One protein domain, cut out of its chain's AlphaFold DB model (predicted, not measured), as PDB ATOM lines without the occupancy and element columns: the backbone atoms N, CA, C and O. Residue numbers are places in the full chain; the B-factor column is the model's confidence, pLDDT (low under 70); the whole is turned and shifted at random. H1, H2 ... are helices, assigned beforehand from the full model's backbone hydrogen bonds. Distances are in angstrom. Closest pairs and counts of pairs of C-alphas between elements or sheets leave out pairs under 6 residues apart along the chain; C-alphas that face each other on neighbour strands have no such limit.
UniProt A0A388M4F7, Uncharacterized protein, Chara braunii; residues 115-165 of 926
ATOM      1  N   SER A 115      36.129  -6.258  30.358       57.28
ATOM      2  CA  SER A 115      36.536  -5.053  29.615       57.28
ATOM      3  C   SER A 115      35.553  -4.710  28.489       57.28
ATOM      4  O   SER A 115      35.166  -3.554  28.336       57.28
ATOM      5  N   THR A 116      35.064  -5.724  27.775       62.59
ATOM      6  CA  THR A 116      34.034  -5.625  26.731       62.59
ATOM      7  C   THR A 116      32.729  -5.019  27.257       62.59
ATOM      8  O   THR A 116      32.142  -4.140  26.626       62.59
ATOM      9  N   ARG A 117      32.305  -5.415  28.462       66.94
ATOM     10  CA  ARG A 117      31.101  -4.901  29.129       66.94
ATOM     11  C   ARG A 117      31.312  -3.510  29.735       66.94
ATOM     12  O   ARG A 117      30.371  -2.719  29.777       66.94
ATOM     13  N   ALA A 118      32.533  -3.184  30.162       69.75
ATOM     14  CA  ALA A 118      32.909  -1.829  30.557       69.75
ATOM     15  C   ALA A 118      32.894  -0.872  29.347       69.75
ATOM     16  O   ALA A 118      32.317   0.212  29.441       69.75
ATOM     17  N   MET A 119      33.417  -1.293  28.188       74.38
ATOM     18  CA  MET A 119      33.297  -0.548  26.927       74.38
ATOM     19  C   MET A 119      31.826  -0.334  26.539       74.38
ATOM     20  O   MET A 119      31.428   0.805  26.293       74.38
ATOM     21  N   GLU A 120      30.994  -1.385  26.558       71.81
ATOM     22  CA  GLU A 120      29.553  -1.282  26.259       71.81
ATOM     23  C   GLU A 120      28.815  -0.323  27.217       71.81
ATOM     24  O   GLU A 120      27.850   0.331  26.820       71.81
ATOM     25  N   HIS A 121      29.265  -0.205  28.471       75.44
ATOM     26  CA  HIS A 121      28.659   0.684  29.463       75.44
ATOM     27  C   HIS A 121      29.125   2.146  29.343       75.44
ATOM     28  O   HIS A 121      28.291   3.053  29.319       75.44
ATOM     29  N   PHE A 122      30.437   2.396  29.267       74.94
ATOM     30  CA  PHE A 122      31.011   3.748  29.343       74.94
ATOM     31  C   PHE A 122      31.159   4.451  27.982       74.94
ATOM     32  O   PHE A 122      31.150   5.685  27.938       74.94
ATOM     33  N   LEU A 123      31.256   3.699  26.877       73.19
ATOM     34  CA  LEU A 123      31.379   4.229  25.507       73.19
ATOM     35  C   LEU A 123      30.052   4.184  24.724       73.19
ATOM     36  O   LEU A 123      30.024   4.396  23.510       73.19
ATOM     37  N   ARG A 124      28.929   3.915  25.404       70.69
ATOM     38  CA  ARG A 124      27.606   3.817  24.777       70.69
ATOM     39  C   ARG A 124      27.180   5.147  24.149       70.69
ATOM     40  O   ARG A 124      27.108   6.171  24.825       70.69
ATOM     41  N   LYS A 125      26.826   5.120  22.862       59.81
ATOM     42  CA  LYS A 125      26.289   6.290  22.147       59.81
ATOM     43  C   LYS A 125      24.942   6.716  22.749       59.81
ATOM     44  O   LYS A 125      24.077   5.873  22.983       59.81
ATOM     45  N   GLY A 126      24.763   8.018  22.971       63.22
ATOM     46  CA  GLY A 126      23.556   8.596  23.571       63.22
ATOM     47  C   GLY A 126      23.771   9.038  25.020       63.22
ATOM     48  O   GLY A 126      24.468  10.018  25.268       63.22
ATOM     49  N   LYS A 127      23.137   8.353  25.979       55.44
ATOM     50  CA  LYS A 127      23.117   8.766  27.395       55.44
ATOM     51  C   LYS A 127      24.485   8.565  28.059       55.44
ATOM     52  O   LYS A 127      24.915   7.432  28.265       55.44
ATOM     53  N   THR A 128      25.138   9.661  28.439       57.22
ATOM     54  CA  THR A 128      26.403   9.654  29.185       57.22
ATOM     55  C   THR A 128      26.222   9.049  30.578       57.22
ATOM     56  O   THR A 128      25.391   9.523  31.351       57.22
ATOM     57  N   CYS A 129      27.022   8.038  30.930       64.88
ATOM     58  CA  CYS A 129      27.072   7.542  32.306       64.88
ATOM     59  C   CYS A 129      27.618   8.647  33.239       64.88
ATOM     60  O   CYS A 129      28.687   9.186  32.941       64.88
ATOM     61  N   PRO A 130      26.944   8.988  34.358       64.81
ATOM     62  CA  PRO A 130      27.374  10.074  35.247       64.81
ATOM     63  C   PRO A 130      28.688   9.782  35.991       64.81
ATOM     64  O   PRO A 130      29.310  10.700  36.508       64.81
ATOM     65  N   TYR A 131      29.143   8.524  36.006       67.62
ATOM     66  CA  TYR A 131      30.416   8.100  36.604       67.62
ATOM     67  C   TYR A 131      31.570   8.010  35.584       67.62
ATOM     68  O   TYR A 131      32.601   7.400  35.857       67.62
ATOM     69  N   ARG A 132      31.404   8.571  34.378       76.00
ATOM     70  CA  ARG A 132      32.402   8.532  33.299       76.00
ATOM     71  C   ARG A 132      33.435   9.655  33.462       76.00
ATOM     72  O   ARG A 132      33.189  10.769  33.009       76.00
ATOM     73  N   ASN A 133      34.588   9.351  34.060       80.44
ATOM     74  CA  ASN A 133      35.728  10.272  34.172       80.44
ATOM     75  C   ASN A 133      36.774  10.054  33.048       80.44
ATOM     76  O   ASN A 133      36.697   9.090  32.282       80.44
ATOM     77  N   GLY A 134      37.757  10.957  32.936       79.31
ATOM     78  CA  GLY A 134      38.818  10.876  31.918       79.31
ATOM     79  C   GLY A 134      39.806   9.715  32.110       79.31
ATOM     80  O   GLY A 134      40.332   9.196  31.130       79.31
ATOM     81  N   GLU A 135      39.996   9.250  33.346       81.50
ATOM     82  CA  GLU A 135      40.859   8.112  33.696       81.50
ATOM     83  C   GLU A 135      40.300   6.778  33.173       81.50
ATOM     84  O   GLU A 135      40.997   6.040  32.478       81.50
ATOM     85  N   ILE A 136      39.013   6.506  33.419       82.62
ATOM     86  CA  ILE A 136      38.290   5.351  32.867       82.62
ATOM     87  C   ILE A 136      38.362   5.373  31.337       82.62
ATOM     88  O   ILE A 136      38.598   4.342  30.711       82.62
ATOM     89  N   LEU A 137      38.205   6.550  30.722       81.50
ATOM     90  CA  LEU A 137      38.334   6.708  29.275       81.50
ATOM     91  C   LEU A 137      39.764   6.424  28.787       81.50
ATOM     92  O   LEU A 137      39.924   5.743  27.779       81.50
ATOM     93  N   TYR A 138      40.797   6.863  29.505       81.88
ATOM     94  CA  TYR A 138      42.192   6.584  29.153       81.88
ATOM     95  C   TYR A 138      42.517   5.084  29.214       81.88
ATOM     96  O   TYR A 138      43.073   4.530  28.265       81.88
ATOM     97  N   LEU A 139      42.085   4.398  30.275       80.38
ATOM     98  CA  LEU A 139      42.266   2.951  30.436       80.38
ATOM     99  C   LEU A 139      41.501   2.140  29.375       80.38
ATOM    100  O   LEU A 139      42.007   1.131  28.881       80.38
ATOM    101  N   LEU A 140      40.303   2.587  28.980       80.12
ATOM    102  CA  LEU A 140      39.543   1.964  27.890       80.12
ATOM    103  C   LEU A 140      40.185   2.219  26.516       80.12
ATOM    104  O   LEU A 140      40.169   1.314  25.685       80.12
ATOM    105  N   ALA A 141      40.788   3.393  26.287       78.62
ATOM    106  CA  ALA A 141      41.531   3.694  25.060       78.62
ATOM    107  C   ALA A 141      42.772   2.800  24.905       78.62
ATOM    108  O   ALA A 141      42.980   2.230  23.837       78.62
ATOM    109  N   LEU A 142      43.552   2.617  25.981       75.81
ATOM    110  CA  LEU A 142      44.722   1.727  25.992       75.81
ATOM    111  C   LEU A 142      44.362   0.262  25.695       75.81
ATOM    112  O   LEU A 142      45.148  -0.447  25.077       75.81
ATOM    113  N   ARG A 143      43.157  -0.187  26.073       69.81
ATOM    114  CA  ARG A 143      42.621  -1.515  25.715       69.81
ATOM    115  C   ARG A 143      41.919  -1.547  24.342       69.81
ATOM    116  O   ARG A 143      41.110  -2.433  24.093       69.81
ATOM    117  N   GLY A 144      42.191  -0.586  23.454       71.81
ATOM    118  CA  GLY A 144      41.657  -0.541  22.084       71.81
ATOM    119  C   GLY A 144      40.194  -0.090  21.959       71.81
ATOM    120  O   GLY A 144      39.602  -0.185  20.883       71.81
ATOM    121  N   GLY A 145      39.582   0.405  23.038       77.06
ATOM    122  CA  GLY A 145      38.206   0.897  23.034       77.06
ATOM    123  C   GLY A 145      38.065   2.167  22.192       77.06
ATOM    124  O   GLY A 145      38.631   3.205  22.522       77.06
ATOM    125  N   LYS A 146      37.282   2.109  21.109       77.62
ATOM    126  CA  LYS A 146      37.102   3.239  20.187       77.62
ATOM    127  C   LYS A 146      36.230   4.341  20.808       77.62
ATOM    128  O   LYS A 146      35.015   4.187  20.933       77.62
ATOM    129  N   ILE A 147      36.847   5.462  21.181       80.94
ATOM    130  CA  ILE A 147      36.172   6.564  21.883       80.94
ATOM    131  C   ILE A 147      35.533   7.543  20.897       80.94
ATOM    132  O   ILE A 147      36.206   8.205  20.107       80.94
ATOM    133  N   GLU A 148      34.209   7.664  20.983       69.81
ATOM    134  CA  GLU A 148      33.401   8.531  20.127       69.81
ATOM    135  C   GLU A 148      32.571   9.537  20.957       69.81
ATOM    136  O   GLU A 148      32.297   9.343  22.147       69.81
ATOM    137  N   GLY A 149      32.181  10.645  20.319       74.38
ATOM    138  CA  GLY A 149      31.490  11.771  20.957       74.38
ATOM    139  C   GLY A 149      32.442  12.826  21.537       74.38
ATOM    140  O   GLY A 149      33.379  12.517  22.271       74.38
ATOM    141  N   GLU A 150      32.174  14.091  21.221       71.69
ATOM    142  CA  GLU A 150      33.112  15.204  21.424       71.69
ATOM    143  C   GLU A 150      33.413  15.500  22.902       71.69
ATOM    144  O   GLU A 150      34.570  15.563  23.313       71.69
ATOM    145  N   ALA A 151      32.379  15.556  23.748       73.88
ATOM    146  CA  ALA A 151      32.552  15.700  25.195       73.88
ATOM    147  C   ALA A 151      33.313  14.516  25.832       73.88
ATOM    148  O   ALA A 151      33.949  14.675  26.872       73.88
ATOM    149  N   THR A 152      33.271  13.326  25.215       79.19
ATOM    150  CA  THR A 152      34.055  12.162  25.653       79.19
ATOM    151  C   THR A 152      35.543  12.372  25.368       79.19
ATOM    152  O   THR A 152      36.373  12.160  26.249       79.19
ATOM    153  N   LYS A 153      35.877  12.840  24.157       81.69
ATOM    154  CA  LYS A 153      37.257  13.156  23.759       81.69
ATOM    155  C   LYS A 153      37.848  14.288  24.601       81.69
ATOM    156  O   LYS A 153      38.966  14.152  25.083       81.69
ATOM    157  N   LYS A 154      37.084  15.356  24.859       80.62
ATOM    158  CA  LYS A 154      37.544  16.491  25.681       80.62
ATOM    159  C   LYS A 154      37.886  16.092  27.122       80.62
ATOM    160  O   LYS A 154      38.925  16.515  27.615       80.62
ATOM    161  N   MET A 155      37.105  15.213  27.762       80.19
ATOM    162  CA  MET A 155      37.456  14.665  29.086       80.19
ATOM    163  C   MET A 155      38.726  13.801  29.073       80.19
ATOM    164  O   MET A 155      39.508  13.855  30.020       80.19
ATOM    165  N   LEU A 156      38.947  13.012  28.017       82.56
ATOM    166  CA  LEU A 156      40.175  12.228  27.852       82.56
ATOM    167  C   LEU A 156      41.404  13.131  27.668       82.56
ATOM    168  O   LEU A 156      42.417  12.932  28.333       82.56
ATOM    169  N   HIS A 157      41.300  14.131  26.792       78.31
ATOM    170  CA  HIS A 157      42.364  15.093  26.507       78.31
ATOM    171  C   HIS A 157      42.721  15.924  27.753       78.31
ATOM    172  O   HIS A 157      43.890  16.019  28.116       78.31
ATOM    173  N   GLN A 158      41.720  16.427  28.490       79.81
ATOM    174  CA  GLN A 158      41.937  17.108  29.775       79.81
ATOM    175  C   GLN A 158      42.647  16.213  30.800       79.81
ATOM    176  O   GLN A 158      43.548  16.685  31.488       79.81
ATOM    177  N   TYR A 159      42.295  14.925  30.884       84.75
ATOM    178  CA  TYR A 159      42.974  13.985  31.782       84.75
ATOM    179  C   TYR A 159      44.428  13.715  31.367       84.75
ATOM    180  O   TYR A 159      45.314  13.718  32.220       84.75
ATOM    181  N   ARG A 160      44.700  13.541  30.065       81.19
ATOM    182  CA  ARG A 160      46.069  13.402  29.535       81.19
ATOM    183  C   ARG A 160      46.923  14.631  29.844       81.19
ATOM    184  O   ARG A 160      48.012  14.477  30.391       81.19
ATOM    185  N   ALA A 161      46.393  15.831  29.601       75.88
ATOM    186  CA  ALA A 161      47.055  17.093  29.923       75.88
ATOM    187  C   ALA A 161      47.340  17.235  31.433       75.88
ATOM    188  O   ALA A 161      48.465  17.535  31.820       75.88
ATOM    189  N   GLN A 162      46.367  16.919  32.299       75.69
ATOM    190  CA  GLN A 162      46.533  16.908  33.764       75.69
ATOM    191  C   GLN A 162      47.535  15.859  34.284       75.69
ATOM    192  O   GLN A 162      47.908  15.900  35.457       75.69
ATOM    193  N   LYS A 163      47.953  14.905  33.445       75.19
ATOM    194  CA  LYS A 163      48.907  13.839  33.780       75.19
ATOM    195  C   LYS A 163      50.203  13.889  32.960       75.19
ATOM    196  O   LYS A 163      51.007  12.972  33.077       75.19
ATOM    197  N   GLY A 164      50.415  14.932  32.149       72.12
ATOM    198  CA  GLY A 164      51.618  15.085  31.319       72.12
ATOM    199  C   GLY A 164      51.781  14.015  30.231       72.12
ATOM    200  O   GLY A 164      52.895  13.771  29.774       72.12
ATOM    201  N   ILE A 165      50.697  13.346  29.832       73.19
ATOM    202  CA  ILE A 165      50.737  12.245  28.863       73.19
ATOM    203  C   ILE A 165      50.687  12.836  27.453       73.19
ATOM    204  O   ILE A 165      49.654  13.369  27.046       73.19
TER     205      ILE A 165
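What this domain is: This is residues 115 to 165 of the 926 residues of an uncharacterized protein of Chara braunii (UniProt A0A388M4F7). H3, the longest helix, lies across the first end of H2 like the bar of a T, and H1 stands off to one side of H2, with a long link of 11 residues from H1 to H2 and a short one of 7 residues from H2 to H3. The 51 printed residues hold three named helices, in chain order H1, H2, H3, and no named strand: all helix. The whole is compact, with a radius of gyration of the C-alphas of 10.2 A and spans of 28 by 20 by 17 A.

How they stand to each other: H3, residues 150 to 162, touches H2, residues 134 to 142, about perpendicular at 85 degrees; their closest C-alphas, Gly 134 and Leu 156, are 4.5 A apart. H2 and H1, residues 115 to 122, form a helical hairpin, opposite ways at a steep tilt of 38 degrees. They only just touch, with 3 pairs of C-alphas within 8 A, the closest Met 119 and Leu 140 at 6.8 A. H1 and H3 are apart. In H1, H2 and H3 every O i to N i+4 pair is within hydrogen-bond range.

Where its parts are: H3 measures 18.3 A and ends at C-alpha 162 (46.533, 16.908, 33.764); H2 measures 12.4 A; H1, 10.4 A, begins at C-alpha 115 (36.536, -5.053, 29.615).

The domain as a whole: The farthest C-alphas, Gly 126 and Gly 164, are 29.8 A apart. The printed part has no cut; the link H1 to H2 is long. Confidence is under 70 at residues 115 to 118, 125 to 131, 143 and 148.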